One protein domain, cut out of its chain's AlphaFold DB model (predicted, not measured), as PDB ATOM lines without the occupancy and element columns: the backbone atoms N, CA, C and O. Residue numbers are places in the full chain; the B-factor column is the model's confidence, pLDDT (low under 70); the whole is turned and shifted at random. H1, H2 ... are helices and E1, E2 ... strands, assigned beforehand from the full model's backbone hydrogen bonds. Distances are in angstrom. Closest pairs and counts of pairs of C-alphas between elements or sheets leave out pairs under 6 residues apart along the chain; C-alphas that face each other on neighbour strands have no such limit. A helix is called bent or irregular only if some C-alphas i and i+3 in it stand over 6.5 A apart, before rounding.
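Overview. This is residues 225 to 251, 338 to 366, 379 to 398, 424 to 441 and 459 to 486 of the 1226 residues of an uncharacterized protein of Methylobacterium currus (UniProt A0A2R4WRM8). Picture one strongly twisted sheet rolled part of the way into a barrel: long, bent strands E2, E6 and E7 make its wall, E3 and E5 fold over at one end, and E4 and E8 are edge strands beside E7. H1 only grazes this sheet near E1 and E2. The printed part has 122 residues, with H1 followed by strands E1 to E8, mostly strand; the sheet is mixed and branched. It is compact, with a radius of gyration of the C-alphas of 15.3 A, yet elongated, spanning 49 by 31 by 29 A.

Arrangement. Start at E2, residues 339 to 353, which bends by 80 degrees at residue 350. On one side of it look for E1, residues 240 to 244, parallel (N 241 to O 340, 2.8 A), and E3, residues 358 to 363, antiparallel in a hairpin (N 348 to O 362, 2.8 A). On the other side is E6, residues 424 to 436, antiparallel (N 341 to O 431, 2.7 A). Next to E6 find E7, residues 461 to 473, antiparallel (N 428 to O 471, 2.7 A). E7 has E4, residues 384 to 388, parallel (N 387 to O 463, 2.8 A), and E8, residues 481 to 485, its hairpin partner (N 472 to O 483, 2.8 A). E5, residues 396 to 398, is antiparallel to E3 (N 359 to O 397, 2.8 A). H1, residues 225 to 230, has every O i to N i+4 pair within hydrogen-bond range; its Ala 225 C-alpha is 5.9 A from that of Val 339.

Along the chain. Find C-alpha 225 at (32.026, -24.870, -14.772), where H1 begins. E2 runs 36.7 A from C-alpha 339, E6 31.3 A and E7 30.3 A. E8 ends at C-alpha 485, (42.421, -47.232, -7.668).

Size, cuts and confidence. The C-alphas of Phe 354 and Ala 440 are the two farthest apart, 50.1 A. Four cuts leave C-alpha gaps of 26.7 A from 251 to 338, 12.7 A from 366 to 379, 17.5 A from 398 to 424 and 7.7 A from 441 to 459. Of the links printed whole, none is long. In this model pLDDT is under 70 for 22 residues, among them 247 to 251 and 379 to 384.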
ATOM      1  N   ALA A 225      32.222 -24.953 -16.220       88.69
ATOM      2  CA  ALA A 225      32.026 -24.870 -14.772       88.69
ATOM      3  C   ALA A 225      33.330 -24.607 -14.010       88.69
ATOM      4  O   ALA A 225      33.380 -23.682 -13.204       88.69
ATOM      5  N   ILE A 226      34.411 -25.327 -14.316       91.75
ATOM      6  CA  ILE A 226      35.705 -25.156 -13.640       91.75
ATOM      7  C   ILE A 226      36.238 -23.716 -13.691       91.75
ATOM      8  O   ILE A 226      36.782 -23.230 -12.699       91.75
ATOM      9  N   ASP A 227      36.030 -23.002 -14.797       90.75
ATOM     10  CA  ASP A 227      36.542 -21.638 -14.960       90.75
ATOM     11  C   ASP A 227      35.777 -20.637 -14.088       90.75
ATOM     12  O   ASP A 227      36.361 -19.693 -13.559       90.75
ATOM     13  N   THR A 228      34.491 -20.899 -13.831       92.12
ATOM     14  CA  THR A 228      33.708 -20.092 -12.884       92.12
ATOM     15  C   THR A 228      34.172 -20.262 -11.435       92.12
ATOM     16  O   THR A 228      34.078 -19.319 -10.660       92.12
ATOM     17  N   TRP A 229      34.733 -21.420 -11.066       92.81
ATOM     18  CA  TRP A 229      35.328 -21.650  -9.742       92.81
ATOM     19  C   TRP A 229      36.755 -21.092  -9.644       92.81
ATOM     20  O   TRP A 229      37.109 -20.504  -8.621       92.81
ATOM     21  N   LYS A 230      37.560 -21.199 -10.712       91.31
ATOM     22  CA  LYS A 230      38.891 -20.564 -10.803       91.31
ATOM     23  C   LYS A 230      38.825 -19.055 -10.583       91.31
ATOM     24  O   LYS A 230      39.706 -18.500  -9.933       91.31
ATOM     25  N   ALA A 231      37.762 -18.405 -11.058       89.38
ATOM     26  CA  ALA A 231      37.526 -16.979 -10.836       89.38
ATOM     27  C   ALA A 231      37.434 -16.595  -9.341       89.38
ATOM     28  O   ALA A 231      37.702 -15.450  -8.989       89.38
ATOM     29  N   PHE A 232      37.125 -17.548  -8.449       87.31
ATOM     30  CA  PHE A 232      37.136 -17.359  -6.991       87.31
ATOM     31  C   PHE A 232      38.492 -17.651  -6.329       87.31
ATOM     32  O   PHE A 232      38.590 -17.639  -5.103       87.31
ATOM     33  N   GLY A 233      39.542 -17.911  -7.114       91.00
ATOM     34  CA  GLY A 233      40.866 -18.269  -6.601       91.00
ATOM     35  C   GLY A 233      40.954 -19.708  -6.092       91.00
ATOM     36  O   GLY A 233      41.885 -20.043  -5.362       91.00
ATOM     37  N   VAL A 234      39.994 -20.563  -6.458       90.38
ATOM     38  CA  VAL A 234      40.058 -21.992  -6.148       90.38
ATOM     39  C   VAL A 234      41.195 -22.615  -6.960       90.38
ATOM     40  O   VAL A 234      41.155 -22.547  -8.193       90.38
ATOM     41  N   PRO A 235      42.213 -23.214  -6.312       90.88
ATOM     42  CA  PRO A 235      43.323 -23.819  -7.031       90.88
ATOM     43  C   PRO A 235      42.820 -24.998  -7.864       90.88
ATOM     44  O   PRO A 235      41.836 -25.647  -7.516       90.88
ATOM     45  N   THR A 236      43.495 -25.292  -8.972       92.44
ATOM     46  CA  THR A 236      43.120 -26.396  -9.865       92.44
ATOM     47  C   THR A 236      44.291 -27.313 -10.141       92.44
ATOM     48  O   THR A 236      45.418 -26.851 -10.285       92.44
ATOM     49  N   ALA A 237      44.004 -28.602 -10.278       87.19
ATOM     50  CA  ALA A 237      44.940 -29.626 -10.712       87.19
ATOM     51  C   ALA A 237      44.379 -30.276 -11.987       87.19
ATOM     52  O   ALA A 237      43.560 -31.192 -11.919       87.19
ATOM     53  N   GLY A 238      44.781 -29.761 -13.153       89.25
ATOM     54  CA  GLY A 238      44.229 -30.175 -14.447       89.25
ATOM     55  C   GLY A 238      42.792 -29.686 -14.662       89.25
ATOM     56  O   GLY A 238      42.506 -28.499 -14.501       89.25
ATOM     57  N   ASP A 239      41.886 -30.603 -15.011       92.25
ATOM     58  CA  ASP A 239      40.449 -30.356 -15.208       92.25
ATOM     59  C   ASP A 239      39.632 -30.431 -13.902       92.25
ATOM     60  O   ASP A 239      38.403 -30.517 -13.938       92.25
ATOM     61  N   ARG A 240      40.304 -30.395 -12.743       93.75
ATOM     62  CA  ARG A 240      39.691 -30.514 -11.413       93.75
ATOM     63  C   ARG A 240      40.043 -29.334 -10.525       93.75
ATOM     64  O   ARG A 240      41.173 -28.847 -10.539       93.75
ATOM     65  N   LEU A 241      39.104 -28.935  -9.678       93.44
ATOM     66  CA  LEU A 241      39.391 -28.078  -8.531       93.44
ATOM     67  C   LEU A 241      40.214 -28.856  -7.507       93.44
ATOM     68  O   LEU A 241      39.971 -30.035  -7.304       93.44
ATOM     69  N   PHE A 242      41.170 -28.222  -6.849       91.38
ATOM     70  CA  PHE A 242      42.034 -28.848  -5.858       91.38
ATOM     71  C   PHE A 242      41.657 -28.360  -4.457       91.38
ATOM     72  O   PHE A 242      41.580 -27.159  -4.216       91.38
ATOM     73  N   VAL A 243      41.435 -29.282  -3.522       87.56
ATOM     74  CA  VAL A 243      41.115 -28.968  -2.120       87.56
ATOM     75  C   VAL A 243      42.086 -29.707  -1.225       87.56
ATOM     76  O   VAL A 243      42.022 -30.925  -1.126       87.56
ATOM     77  N   ALA A 244      42.984 -28.994  -0.554       84.56
ATOM     78  CA  ALA A 244      43.811 -29.610   0.474       84.56
ATOM     79  C   ALA A 244      43.029 -29.673   1.790       84.56
ATOM     80  O   ALA A 244      42.605 -28.639   2.301       84.56
ATOM     81  N   TRP A 245      42.866 -30.868   2.352       79.69
ATOM     82  CA  TRP A 245      42.337 -31.047   3.696       79.69
ATOM     83  C   TRP A 245      43.243 -30.339   4.690       79.69
ATOM     84  O   TRP A 245      44.430 -30.654   4.813       79.69
ATOM     85  N   ARG A 246      42.655 -29.393   5.408       73.00
ATOM     86  CA  ARG A 246      43.274 -28.723   6.538       73.00
ATOM     87  C   ARG A 246      42.481 -29.072   7.771       73.00
ATOM     88  O   ARG A 246      41.258 -29.104   7.759       73.00
ATOM     89  N   SER A 247      43.187 -29.408   8.823       60.19
ATOM     90  CA  SER A 247      42.584 -29.782  10.087       60.19
ATOM     91  C   SER A 247      42.495 -28.603  11.057       60.19
ATOM     92  O   SER A 247      41.670 -28.595  11.965       60.19
ATOM     93  N   ASP A 248      43.283 -27.563  10.801       57.66
ATOM     94  CA  ASP A 248      43.348 -26.302  11.517       57.66
ATOM     95  C   ASP A 248      42.385 -25.255  10.941       57.66
ATOM     96  O   ASP A 248      42.758 -24.090  10.840       57.66
ATOM     97  N   TYR A 249      41.148 -25.640  10.585       57.31
ATOM     98  CA  TYR A 249      40.090 -24.711  10.153       57.31
ATOM     99  C   TYR A 249      39.759 -23.700  11.268       57.31
ATOM    100  O   TYR A 249      38.741 -23.786  11.954       57.31
ATOM    101  N   ARG A 250      40.629 -22.711  11.460       54.34
ATOM    102  CA  ARG A 250      40.329 -21.467  12.150       54.34
ATOM    103  C   ARG A 250      39.449 -20.671  11.198       54.34
ATOM    104  O   ARG A 250      39.752 -20.567  10.011       54.34
ATOM    105  N   SER A 251      38.361 -20.115  11.720       52.06
ATOM    106  CA  SER A 251      37.322 -19.379  10.982       52.06
ATOM    107  C   SER A 251      37.824 -18.216  10.114       52.06
ATOM    108  O   SER A 251      37.053 -17.646   9.342       52.06
ATOM    109  N   PRO A 338      27.606 -29.275 -12.689       93.81
ATOM    110  CA  PRO A 338      28.553 -30.023 -11.863       93.81
ATOM    111  C   PRO A 338      30.007 -29.564 -12.056       93.81
ATOM    112  O   PRO A 338      30.345 -28.952 -13.070       93.81
ATOM    113  N   VAL A 339      30.877 -29.846 -11.083       94.31
ATOM    114  CA  VAL A 339      32.318 -29.562 -11.184       94.31
ATOM    115  C   VAL A 339      33.152 -30.697 -10.600       94.31
ATOM    116  O   VAL A 339      32.827 -31.244  -9.546       94.31
ATOM    117  N   LYS A 340      34.253 -31.045 -11.271       94.69
ATOM    118  CA  LYS A 340      35.198 -32.040 -10.765       94.69
ATOM    119  C   LYS A 340      36.121 -31.432  -9.718       94.69
ATOM    120  O   LYS A 340      36.645 -30.333  -9.890       94.69
ATOM    121  N   VAL A 341      36.359 -32.177  -8.653       92.94
ATOM    122  CA  VAL A 341      37.171 -31.809  -7.497       92.94
ATOM    123  C   VAL A 341      38.152 -32.940  -7.210       92.94
ATOM    124  O   VAL A 341      37.839 -34.108  -7.391       92.94
ATOM    125  N   ARG A 342      39.354 -32.589  -6.776       92.62
ATOM    126  CA  ARG A 342      40.399 -33.462  -6.261       92.62
ATOM    127  C   ARG A 342      40.719 -33.001  -4.854       92.62
ATOM    128  O   ARG A 342      41.259 -31.914  -4.657       92.62
ATOM    129  N   MET A 343      40.384 -33.823  -3.877       89.38
ATOM    130  CA  MET A 343      40.607 -33.519  -2.474       89.38
ATOM    131  C   MET A 343      41.838 -34.262  -1.953       89.38
ATOM    132  O   MET A 343      41.880 -35.485  -2.006       89.38
ATOM    133  N   ALA A 344      42.826 -33.534  -1.434       89.50
ATOM    134  CA  ALA A 344      43.999 -34.069  -0.751       89.50
ATOM    135  C   ALA A 344      43.674 -34.340   0.707       89.50
ATOM    136  O   ALA A 344      43.362 -33.408   1.433       89.50
ATOM    137  N   VAL A 345      43.804 -35.573   1.170       87.25
ATOM    138  CA  VAL A 345      43.560 -35.939   2.564       87.25
ATOM    139  C   VAL A 345      44.818 -36.594   3.117       87.25
ATOM    140  O   VAL A 345      45.274 -37.580   2.538       87.25
ATOM    141  N   PRO A 346      45.408 -36.094   4.215       85.06
ATOM    142  CA  PRO A 346      46.501 -36.794   4.864       85.06
ATOM    143  C   PRO A 346      45.977 -38.112   5.439       85.06
ATOM    144  O   PRO A 346      45.000 -38.150   6.193       85.06
ATOM    145  N   VAL A 347      46.642 -39.206   5.095       85.38
ATOM    146  CA  VAL A 347      46.375 -40.529   5.651       85.38
ATOM    147  C   VAL A 347      47.652 -41.070   6.281       85.38
ATOM    148  O   VAL A 347      48.772 -40.803   5.840       85.38
ATOM    149  N   ARG A 348      47.480 -41.796   7.379       82.62
ATOM    150  CA  ARG A 348      48.556 -42.468   8.095       82.62
ATOM    151  C   ARG A 348      48.638 -43.900   7.630       82.62
ATOM    152  O   ARG A 348      47.612 -44.551   7.432       82.62
ATOM    153  N   ILE A 349      49.858 -44.394   7.538       80.62
ATOM    154  CA  ILE A 349      50.100 -45.823   7.408       80.62
ATOM    155  C   ILE A 349      50.138 -46.403   8.808       80.62
ATOM    156  O   ILE A 349      50.837 -45.890   9.680       80.62
ATOM    157  N   VAL A 350      49.321 -47.426   9.016       77.62
ATOM    158  CA  VAL A 350      49.178 -48.093  10.308       77.62
ATOM    159  C   VAL A 350      50.171 -49.245  10.389       77.62
ATOM    160  O   VAL A 350      51.024 -49.244  11.268       77.62
ATOM    161  N   ASP A 351      50.080 -50.193   9.455       81.06
ATOM    162  CA  ASP A 351      50.923 -51.392   9.414       81.06
ATOM    163  C   ASP A 351      50.969 -51.991   7.995       81.06
ATOM    164  O   ASP A 351      50.163 -51.619   7.135       81.06
ATOM    165  N   TYR A 352      51.885 -52.926   7.741       86.69
ATOM    166  CA  TYR A 352      51.889 -53.769   6.546       86.69
ATOM    167  C   TYR A 352      51.301 -55.146   6.866       86.69
ATOM    168  O   TYR A 352      51.835 -55.906   7.669       86.69
ATOM    169  N   ASP A 353      50.198 -55.488   6.210       82.50
ATOM    170  CA  ASP A 353      49.565 -56.795   6.333       82.50
ATOM    171  C   ASP A 353      50.238 -57.777   5.362       82.50
ATOM    172  O   ASP A 353      49.911 -57.826   4.174       82.50
ATOM    173  N   PHE A 354      51.179 -58.568   5.888       84.75
ATOM    174  CA  PHE A 354      51.915 -59.587   5.130       84.75
ATOM    175  C   PHE A 354      51.019 -60.681   4.531       84.75
ATOM    176  O   PHE A 354      51.412 -61.303   3.551       84.75
ATOM    177  N   GLN A 355      49.828 -60.933   5.089       76.62
ATOM    178  CA  GLN A 355      48.920 -61.952   4.550       76.62
ATOM    179  C   GLN A 355      48.209 -61.469   3.290       76.62
ATOM    180  O   GLN A 355      47.881 -62.267   2.417       76.62
ATOM    181  N   THR A 356      47.942 -60.166   3.207       79.56
ATOM    182  CA  THR A 356      47.219 -59.566   2.075       79.56
ATOM    183  C   THR A 356      48.109 -58.745   1.152       79.56
ATOM    184  O   THR A 356      47.590 -58.106   0.239       79.56
ATOM    185  N   SER A 357      49.424 -58.760   1.388       87.81
ATOM    186  CA  SER A 357      50.417 -57.937   0.696       87.81
ATOM    187  C   SER A 357      49.945 -56.487   0.543       87.81
ATOM    188  O   SER A 357      49.893 -55.947  -0.561       87.81
ATOM    189  N   ALA A 358      49.512 -55.868   1.648       87.12
ATOM    190  CA  ALA A 358      48.864 -54.559   1.608       87.12
ATOM    191  C   ALA A 358      49.269 -53.644   2.769       87.12
ATOM    192  O   ALA A 358      49.372 -54.067   3.918       87.12
ATOM    193  N   LEU A 359      49.417 -52.349   2.486       86.00
ATOM    194  CA  LEU A 359      49.579 -51.310   3.501       86.00
ATOM    195  C   LEU A 359      48.219 -50.924   4.081       86.00
ATOM    196  O   LEU A 359      47.320 -50.507   3.350       86.00
ATOM    197  N   GLN A 360      48.071 -51.010   5.397       83.19
ATOM    198  CA  GLN A 360      46.905 -50.493   6.098       83.19
ATOM    199  C   GLN A 360      46.994 -48.972   6.209       83.19
ATOM    200  O   GLN A 360      47.995 -48.430   6.680       83.19
ATOM    201  N   VAL A 361      45.922 -48.288   5.814       82.69
ATOM    202  CA  VAL A 361      45.815 -46.829   5.866       82.69
ATOM    203  C   VAL A 361      44.624 -46.384   6.703       82.69
ATOM    204  O   VAL A 361      43.525 -46.934   6.608       82.69
ATOM    205  N   GLY A 362      44.847 -45.365   7.529       78.12
ATOM    206  CA  GLY A 362      43.825 -44.716   8.342       78.12
ATOM    207  C   GLY A 362      43.830 -43.208   8.126       78.12
ATOM    208  O   GLY A 362      44.887 -42.595   7.999       78.12
ATOM    209  N   MET A 363      42.653 -42.586   8.104       73.19
ATOM    210  CA  MET A 363      42.566 -41.125   8.123       73.19
ATOM    211  C   MET A 363      42.944 -40.591   9.501       73.19
ATOM    212  O   MET A 363      42.484 -41.100  10.523       73.19
ATOM    213  N   GLN A 364      43.753 -39.537   9.524       64.88
ATOM    214  CA  GLN A 364      43.976 -38.756  10.729       64.88
ATOM    215  C   GLN A 364      42.917 -37.652  10.790       64.88
ATOM    216  O   GLN A 364      42.942 -36.718   9.992       64.88
ATOM    217  N   LEU A 365      41.986 -37.766  11.736       61.28
ATOM    218  CA  LEU A 365      41.134 -36.652  12.138       61.28
ATOM    219  C   LEU A 365      41.832 -35.938  13.300       61.28
ATOM    220  O   LEU A 365      42.189 -36.577  14.294       61.28
ATOM    221  N   ASP A 366      42.043 -34.631  13.182       50.12
ATOM    222  CA  ASP A 366      42.539 -33.847  14.311       50.12
ATOM    223  C   ASP A 366      41.441 -33.757  15.373       50.12
ATOM    224  O   ASP A 366      40.275 -33.507  15.073       50.12
ATOM    225  N   ARG A 379      34.242 -34.523   5.872       68.38
ATOM    226  CA  ARG A 379      33.299 -33.422   5.654       68.38
ATOM    227  C   ARG A 379      34.076 -32.330   4.941       68.38
ATOM    228  O   ARG A 379      34.879 -31.707   5.619       68.38
ATOM    229  N   LEU A 380      33.865 -32.131   3.632       64.62
ATOM    230  CA  LEU A 380      34.648 -31.192   2.814       64.62
ATOM    231  C   LEU A 380      34.859 -29.858   3.542       64.62
ATOM    232  O   LEU A 380      35.949 -29.305   3.488       64.62
ATOM    233  N   PHE A 381      33.842 -29.430   4.302       67.69
ATOM    234  CA  PHE A 381      33.911 -28.340   5.267       67.69
ATOM    235  C   PHE A 381      33.170 -28.749   6.551       67.69
ATOM    236  O   PHE A 381      32.190 -29.497   6.455       67.69
ATOM    237  N   PRO A 382      33.551 -28.252   7.746       62.50
ATOM    238  CA  PRO A 382      32.899 -28.596   9.021       62.50
ATOM    239  C   PRO A 382      31.363 -28.483   8.995       62.50
ATOM    240  O   PRO A 382      30.668 -29.274   9.641       62.50
ATOM    241  N   ASP A 383      30.867 -27.546   8.180       67.50
ATOM    242  CA  ASP A 383      29.468 -27.145   8.056       67.50
ATOM    243  C   ASP A 383      28.735 -27.710   6.816       67.50
ATOM    244  O   ASP A 383      27.527 -27.507   6.682       67.50
ATOM    245  N   TRP A 384      29.426 -28.432   5.919       69.06
ATOM    246  CA  TRP A 384      28.845 -29.009   4.695       69.06
ATOM    247  C   TRP A 384      29.029 -30.523   4.661       69.06
ATOM    248  O   TRP A 384      30.131 -31.047   4.479       69.06
ATOM    249  N   GLN A 385      27.927 -31.252   4.821       75.06
ATOM    250  CA  GLN A 385      27.960 -32.709   4.837       75.06
ATOM    251  C   GLN A 385      27.947 -33.239   3.402       75.06
ATOM    252  O   GLN A 385      26.993 -33.029   2.665       75.06
ATOM    253  N   THR A 386      29.009 -33.916   2.974       76.88
ATOM    254  CA  THR A 386      29.061 -34.482   1.618       76.88
ATOM    255  C   THR A 386      28.387 -35.850   1.601       76.88
ATOM    256  O   THR A 386      28.832 -36.776   2.275       76.88
ATOM    257  N   THR A 387      27.303 -35.978   0.847       76.81
ATOM    258  CA  THR A 387      26.674 -37.255   0.502       76.81
ATOM    259  C   THR A 387      27.261 -37.741  -0.817       76.81
ATOM    260  O   THR A 387      27.230 -36.992  -1.796       76.81
ATOM    261  N   SER A 388      27.776 -38.971  -0.860       77.50
ATOM    262  CA  SER A 388      28.309 -39.561  -2.092       77.50
ATOM    263  C   SER A 388      27.789 -40.966  -2.368       77.50
ATOM    264  O   SER A 388      27.205 -41.594  -1.485       77.50
ATOM    265  N   ASP A 389      28.054 -41.469  -3.572       70.62
ATOM    266  CA  ASP A 389      27.768 -42.839  -3.998       70.62
ATOM    267  C   ASP A 389      28.744 -43.901  -3.443       70.62
ATOM    268  O   ASP A 389      28.487 -45.094  -3.609       70.62
ATOM    269  N   ILE A 390      29.816 -43.515  -2.730       65.81
ATOM    270  CA  ILE A 390      30.676 -44.443  -1.977       65.81
ATOM    271  C   ILE A 390      30.368 -44.407  -0.472       65.81
ATOM    272  O   ILE A 390      30.353 -43.354   0.166       65.81
ATOM    273  N   VAL A 391      30.133 -45.589   0.113       57.84
ATOM    274  CA  VAL A 391      29.782 -45.739   1.541       57.84
ATOM    275  C   VAL A 391      31.029 -45.765   2.437       57.84
ATOM    276  O   VAL A 391      30.992 -45.256   3.555       57.84
ATOM    277  N   LYS A 392      32.139 -46.356   1.965       66.75
ATOM    278  CA  LYS A 392      33.421 -46.456   2.690       66.75
ATOM    279  C   LYS A 392      34.596 -46.445   1.710       66.75
ATOM    280  O   LYS A 392      34.574 -47.178   0.724       66.75
ATOM    281  N   LEU A 393      35.633 -45.665   2.011       73.81
ATOM    282  CA  LEU A 393      36.901 -45.703   1.278       73.81
ATOM    283  C   LEU A 393      37.754 -46.906   1.750       73.81
ATOM    284  O   LEU A 393      37.658 -47.310   2.916       73.81
ATOM    285  N   PRO A 394      38.590 -47.497   0.879       78.06
ATOM    286  CA  PRO A 394      39.376 -48.688   1.195       78.06
ATOM    287  C   PRO A 394      40.469 -48.395   2.223       78.06
ATOM    288  O   PRO A 394      41.295 -47.521   2.018       78.06
ATOM    289  N   THR A 395      40.527 -49.172   3.304       81.44
ATOM    290  CA  THR A 395      41.525 -49.018   4.381       81.44
ATOM    291  C   THR A 395      42.830 -49.778   4.127       81.44
ATOM    292  O   THR A 395      43.672 -49.883   5.019       81.44
ATOM    293  N   ARG A 396      43.003 -50.353   2.931       82.75
ATOM    294  CA  ARG A 396      44.173 -51.146   2.538       82.75
ATOM    295  C   ARG A 396      44.598 -50.785   1.118       82.75
ATOM    296  O   ARG A 396      43.746 -50.709   0.235       82.75
ATOM    297  N   ILE A 397      45.898 -50.607   0.915       85.06
ATOM    298  CA  ILE A 397      46.528 -50.371  -0.387       85.06
ATOM    299  C   ILE A 397      47.306 -51.636  -0.755       85.06
ATOM    300  O   ILE A 397      48.293 -51.922  -0.075       85.06
ATOM    301  N   PRO A 398      46.891 -52.403  -1.778       83.44
ATOM    302  CA  PRO A 398      47.668 -53.543  -2.255       83.44
ATOM    303  C   PRO A 398      49.052 -53.063  -2.699       83.44
ATOM    304  O   PRO A 398      49.167 -52.234  -3.598       83.44
ATOM    305  N   ARG A 424      53.547 -39.471   6.702       72.06
ATOM    306  CA  ARG A 424      52.294 -38.957   6.133       72.06
ATOM    307  C   ARG A 424      52.286 -39.225   4.635       72.06
ATOM    308  O   ARG A 424      53.182 -38.773   3.929       72.06
ATOM    309  N   ILE A 425      51.264 -39.926   4.164       85.94
ATOM    310  CA  ILE A 425      50.931 -40.005   2.740       85.94
ATOM    311  C   ILE A 425      49.634 -39.240   2.496       85.94
ATOM    312  O   ILE A 425      48.899 -38.919   3.430       85.94
ATOM    313  N   TYR A 426      49.346 -38.933   1.239       88.44
ATOM    314  CA  TYR A 426      48.181 -38.145   0.860       88.44
ATOM    315  C   TYR A 426      47.274 -38.966  -0.048       88.44
ATOM    316  O   TYR A 426      47.695 -39.448  -1.093       88.44
ATOM    317  N   ALA A 427      46.020 -39.135   0.353       89.00
ATOM    318  CA  ALA A 427      44.960 -39.679  -0.477       89.00
ATOM    319  C   ALA A 427      44.327 -38.546  -1.296       89.00
ATOM    320  O   ALA A 427      43.829 -37.577  -0.735       89.00
ATOM    321  N   ALA A 428      44.335 -38.665  -2.616       91.50
ATOM    322  CA  ALA A 428      43.599 -37.822  -3.538       91.50
ATOM    323  C   ALA A 428      42.249 -38.464  -3.849       91.50
ATOM    324  O   ALA A 428      42.197 -39.517  -4.488       91.50
ATOM    325  N   LEU A 429      41.174 -37.832  -3.395       90.12
ATOM    326  CA  LEU A 429      39.799 -38.215  -3.684       90.12
ATOM    327  C   LEU A 429      39.305 -37.379  -4.860       90.12
ATOM    328  O   LEU A 429      39.072 -36.179  -4.719       90.12
ATOM    329  N   ASP A 430      39.150 -38.017  -6.010       91.94
ATOM    330  CA  ASP A 430      38.567 -37.408  -7.194       91.94
ATOM    331  C   ASP A 430      37.044 -37.555  -7.122       91.94
ATOM    332  O   ASP A 430      36.515 -38.666  -7.090       91.94
ATOM    333  N   LEU A 431      36.348 -36.423  -7.057       91.00
ATOM    334  CA  LEU A 431      34.903 -36.287  -6.901       91.00
ATOM    335  C   LEU A 431      34.336 -35.419  -8.032       91.00
ATOM    336  O   LEU A 431      35.021 -34.550  -8.558       91.00
ATOM    337  N   GLU A 432      33.061 -35.573  -8.354       93.38
ATOM    338  CA  GLU A 432      32.273 -34.623  -9.135       93.38
ATOM    339  C   GLU A 432      31.145 -34.100  -8.249       93.38
ATOM    340  O   GLU A 432      30.244 -34.847  -7.868       93.38
ATOM    341  N   LEU A 433      31.198 -32.825  -7.875       91.38
ATOM    342  CA  LEU A 433      30.130 -32.206  -7.104       91.38
ATOM    343  C   LEU A 433      28.959 -31.912  -8.040       91.38
ATOM    344  O   LEU A 433      29.125 -31.195  -9.025       91.38
ATOM    345  N   THR A 434      27.779 -32.441  -7.728       89.19
ATOM    346  CA  THR A 434      26.588 -32.359  -8.591       89.19
ATOM    347  C   THR A 434      25.557 -31.341  -8.107       89.19
ATOM    348  O   THR A 434      24.746 -30.870  -8.898       89.19
ATOM    349  N   GLY A 435      25.610 -30.940  -6.835       84.00
ATOM    350  CA  GLY A 435      24.770 -29.874  -6.291       84.00
ATOM    351  C   GLY A 435      24.912 -29.710  -4.780       84.00
ATOM    352  O   GLY A 435      25.492 -30.557  -4.101       84.00
ATOM    353  N   GLY A 436      24.359 -28.624  -4.245       77.62
ATOM    354  CA  GLY A 436      24.217 -28.395  -2.809       77.62
ATOM    355  C   GLY A 436      22.813 -27.899  -2.503       77.62
ATOM    356  O   GLY A 436      22.337 -26.975  -3.160       77.62
ATOM    357  N   ARG A 437      22.128 -28.510  -1.532       76.50
ATOM    358  CA  ARG A 437      20.851 -27.978  -1.036       76.50
ATOM    359  C   ARG A 437      21.119 -27.215   0.253       76.50
ATOM    360  O   ARG A 437      21.591 -27.843   1.197       76.50
ATOM    361  N   PRO A 438      20.827 -25.909   0.338       72.19
ATOM    362  CA  PRO A 438      20.892 -25.227   1.617       72.19
ATOM    363  C   PRO A 438      19.834 -25.817   2.555       72.19
ATOM    364  O   PRO A 438      18.657 -25.916   2.214       72.19
ATOM    365  N   ALA A 439      20.254 -26.222   3.746       65.62
ATOM    366  CA  ALA A 439      19.366 -26.378   4.879       65.62
ATOM    367  C   ALA A 439      19.094 -24.968   5.411       65.62
ATOM    368  O   ALA A 439      19.993 -24.318   5.952       65.62
ATOM    369  N   ALA A 440      17.867 -24.477   5.227       57.12
ATOM    370  CA  ALA A 440      17.434 -23.284   5.940       57.12
ATOM    371  C   ALA A 440      17.608 -23.558   7.445       57.12
ATOM    372  O   ALA A 440      17.182 -24.621   7.906       57.12
ATOM    373  N   PRO A 441      18.260 -22.675   8.219       55.12
ATOM    374  CA  PRO A 441      18.334 -22.867   9.656       55.12
ATOM    375  C   PRO A 441      16.904 -22.944  10.214       55.12
ATOM    376  O   PRO A 441      16.134 -22.000  10.081       55.12
ATOM    377  N   ILE A 459      24.503 -20.662   6.115       63.88
ATOM    378  CA  ILE A 459      24.285 -21.515   4.942       63.88
ATOM    379  C   ILE A 459      25.021 -22.835   5.158       63.88
ATOM    380  O   ILE A 459      26.200 -22.969   4.829       63.88
ATOM    381  N   ARG A 460      24.318 -23.796   5.757       70.88
ATOM    382  CA  ARG A 460      24.747 -25.196   5.852       70.88
ATOM    383  C   ARG A 460      23.924 -26.016   4.878       70.88
ATOM    384  O   ARG A 460      22.793 -25.648   4.586       70.88
ATOM    385  N   GLY A 461      24.446 -27.130   4.394       70.19
ATOM    386  CA  GLY A 461      23.684 -27.974   3.482       70.19
ATOM    387  C   GLY A 461      24.401 -29.265   3.117       70.19
ATOM    388  O   GLY A 461      25.632 -29.317   3.177       70.19
ATOM    389  N   PRO A 462      23.669 -30.331   2.754       78.94
ATOM    390  CA  PRO A 462      24.290 -31.475   2.120       78.94
ATOM    391  C   PRO A 462      24.832 -31.104   0.728       78.94
ATOM    392  O   PRO A 462      24.121 -30.498  -0.081       78.94
ATOM    393  N   LEU A 463      26.078 -31.495   0.441       82.56
ATOM    394  CA  LEU A 463      26.664 -31.505  -0.906       82.56
ATOM    395  C   LEU A 463      26.506 -32.892  -1.508       82.56
ATOM    396  O   LEU A 463      26.938 -33.876  -0.918       82.56
ATOM    397  N   SER A 464      25.922 -32.977  -2.694       84.94
ATOM    398  CA  SER A 464      25.903 -34.205  -3.482       84.94
ATOM    399  C   SER A 464      27.193 -34.312  -4.293       84.94
ATOM    400  O   SER A 464      27.557 -33.380  -5.011       84.94
ATOM    401  N   ALA A 465      27.888 -35.442  -4.165       87.25
ATOM    402  CA  ALA A 465      29.122 -35.736  -4.882       87.25
ATOM    403  C   ALA A 465      29.071 -37.138  -5.503       87.25
ATOM    404  O   ALA A 465      28.551 -38.069  -4.896       87.25
ATOM    405  N   ARG A 466      29.649 -37.305  -6.689       86.75
ATOM    406  CA  ARG A 466      29.910 -38.606  -7.313       86.75
ATOM    407  C   ARG A 466      31.398 -38.921  -7.200       86.75
ATOM    408  O   ARG A 466      32.220 -38.070  -7.518       86.75
ATOM    409  N   PHE A 467      31.757 -40.104  -6.726       87.00
ATOM    410  CA  PHE A 467      33.144 -40.521  -6.544       87.00
ATOM    411  C   PHE A 467      33.724 -41.099  -7.844       87.00
ATOM    412  O   PHE A 467      33.147 -42.010  -8.436       87.00
ATOM    413  N   GLU A 468      34.874 -40.589  -8.287       88.31
ATOM    414  CA  GLU A 468      35.504 -40.980  -9.555       88.31
ATOM    415  C   GLU A 468      36.783 -41.807  -9.364       88.31
ATOM    416  O   GLU A 468      36.975 -42.800 -10.067       88.31
ATOM    417  N   ALA A 469      37.667 -41.430  -8.434       89.06
ATOM    418  CA  ALA A 469      38.904 -42.172  -8.173       89.06
ATOM    419  C   ALA A 469      39.492 -41.894  -6.782       89.06
ATOM    420  O   ALA A 469      39.248 -40.856  -6.170       89.06
ATOM    421  N   LEU A 470      40.335 -42.818  -6.309       89.12
ATOM    422  CA  LEU A 470      41.216 -42.619  -5.154       89.12
ATOM    423  C   LEU A 470      42.652 -42.952  -5.551       89.12
ATOM    424  O   LEU A 470      42.936 -44.066  -5.986       89.12
ATOM    425  N   THR A 471      43.556 -41.996  -5.378       91.06
ATOM    426  CA  THR A 471      44.988 -42.163  -5.667       91.06
ATOM    427  C   THR A 471      45.809 -41.797  -4.437       91.06
ATOM    428  O   THR A 471      45.464 -40.853  -3.743       91.06
ATOM    429  N   PHE A 472      46.885 -42.519  -4.144       88.88
ATOM    430  CA  PHE A 472      47.765 -42.238  -3.010       88.88
ATOM    431  C   PHE A 472      49.082 -41.624  -3.484       88.88
ATOM    432  O   PHE A 472      49.652 -42.056  -4.488       88.88
ATOM    433  N   PHE A 473      49.576 -40.637  -2.743       90.06
ATOM    434  CA  PHE A 473      50.754 -39.838  -3.064       90.06
ATOM    435  C   PHE A 473      51.707 -39.729  -1.871       90.06
ATOM    436  O   PHE A 473      51.275 -39.713  -0.717       90.06
ATOM    437  N   GLU A 474      53.005 -39.622  -2.152       87.00
ATOM    438  CA  GLU A 474      54.050 -39.430  -1.134       87.00
ATOM    439  C   GLU A 474      54.147 -37.980  -0.636       87.00
ATOM    440  O   GLU A 474      54.815 -37.711   0.359       87.00
ATOM    441  N   ASP A 475      53.536 -37.024  -1.334       84.94
ATOM    442  CA  ASP A 475      53.609 -35.594  -1.028       84.94
ATOM    443  C   ASP A 475      52.255 -34.897  -1.127       84.94
ATOM    444  O   ASP A 475      51.371 -35.301  -1.884       84.94
ATOM    445  N   ALA A 476      52.125 -33.797  -0.379       80.12
ATOM    446  CA  ALA A 476      50.925 -32.963  -0.342       80.12
ATOM    447  C   ALA A 476      50.597 -32.325  -1.700       80.12
ATOM    448  O   ALA A 476      49.436 -32.021  -1.968       80.12
ATOM    449  N   ALA A 477      51.615 -32.127  -2.546       81.75
ATOM    450  CA  ALA A 477      51.468 -31.579  -3.890       81.75
ATOM    451  C   ALA A 477      50.964 -32.618  -4.908       81.75
ATOM    452  O   ALA A 477      50.692 -32.263  -6.052       81.75
ATOM    453  N   MET A 478      50.796 -33.881  -4.495       87.44
ATOM    454  CA  MET A 478      50.334 -34.988  -5.333       87.44
ATOM    455  C   MET A 478      51.175 -35.213  -6.597       87.44
ATOM    456  O   MET A 478      50.647 -35.523  -7.665       87.44
ATOM    457  N   THR A 479      52.492 -35.062  -6.487       85.19
ATOM    458  CA  THR A 479      53.408 -35.219  -7.626       85.19
ATOM    459  C   THR A 479      53.985 -36.630  -7.726       85.19
ATOM    460  O   THR A 479      54.169 -37.145  -8.828       85.19
ATOM    461  N   ARG A 480      54.212 -37.306  -6.594       87.50
ATOM    462  CA  ARG A 480      54.780 -38.661  -6.550       87.50
ATOM    463  C   ARG A 480      53.706 -39.678  -6.191       87.50
ATOM    464  O   ARG A 480      53.409 -39.910  -5.019       87.50
ATOM    465  N   ARG A 481      53.079 -40.257  -7.217       90.12
ATOM    466  CA  ARG A 481      52.049 -41.295  -7.064       90.12
ATOM    467  C   ARG A 481      52.666 -42.579  -6.500       90.12
ATOM    468  O   ARG A 481      53.604 -43.115  -7.080       90.12
ATOM    469  N   ILE A 482      52.086 -43.093  -5.419       84.69
ATOM    470  CA  ILE A 482      52.418 -44.399  -4.830       84.69
ATOM    471  C   ILE A 482      51.669 -45.489  -5.593       84.69
ATOM    472  O   ILE A 482      52.266 -46.397  -6.173       84.69
ATOM    473  N   ASP A 483      50.343 -45.369  -5.592       82.94
ATOM    474  CA  ASP A 483      49.407 -46.280  -6.234       82.94
ATOM    475  C   ASP A 483      48.067 -45.559  -6.454       82.94
ATOM    476  O   ASP A 483      47.852 -44.463  -5.936       82.94
ATOM    477  N   GLY A 484      47.154 -46.116  -7.246       79.00
ATOM    478  CA  GLY A 484      45.811 -45.553  -7.355       79.00
ATOM    479  C   GLY A 484      44.783 -46.533  -7.878       79.00
ATOM    480  O   GLY A 484      45.038 -47.291  -8.808       79.00
ATOM    481  N   LEU A 485      43.589 -46.448  -7.309       71.38
ATOM    482  CA  LEU A 485      42.421 -47.232  -7.668       71.38
ATOM    483  C   LEU A 485      41.646 -46.501  -8.772       71.38
ATOM    484  O   LEU A 485      40.529 -46.033  -8.567       71.38
ATOM    485  N   SER A 486      42.257 -46.357  -9.948       61.81
ATOM    486  CA  SER A 486      41.580 -45.843 -11.144       61.81
ATOM    487  C   SER A 486      40.841 -46.986 -11.847       61.81
ATOM    488  O   SER A 486      41.448 -48.013 -12.139       61.81
TER     489      SER A 486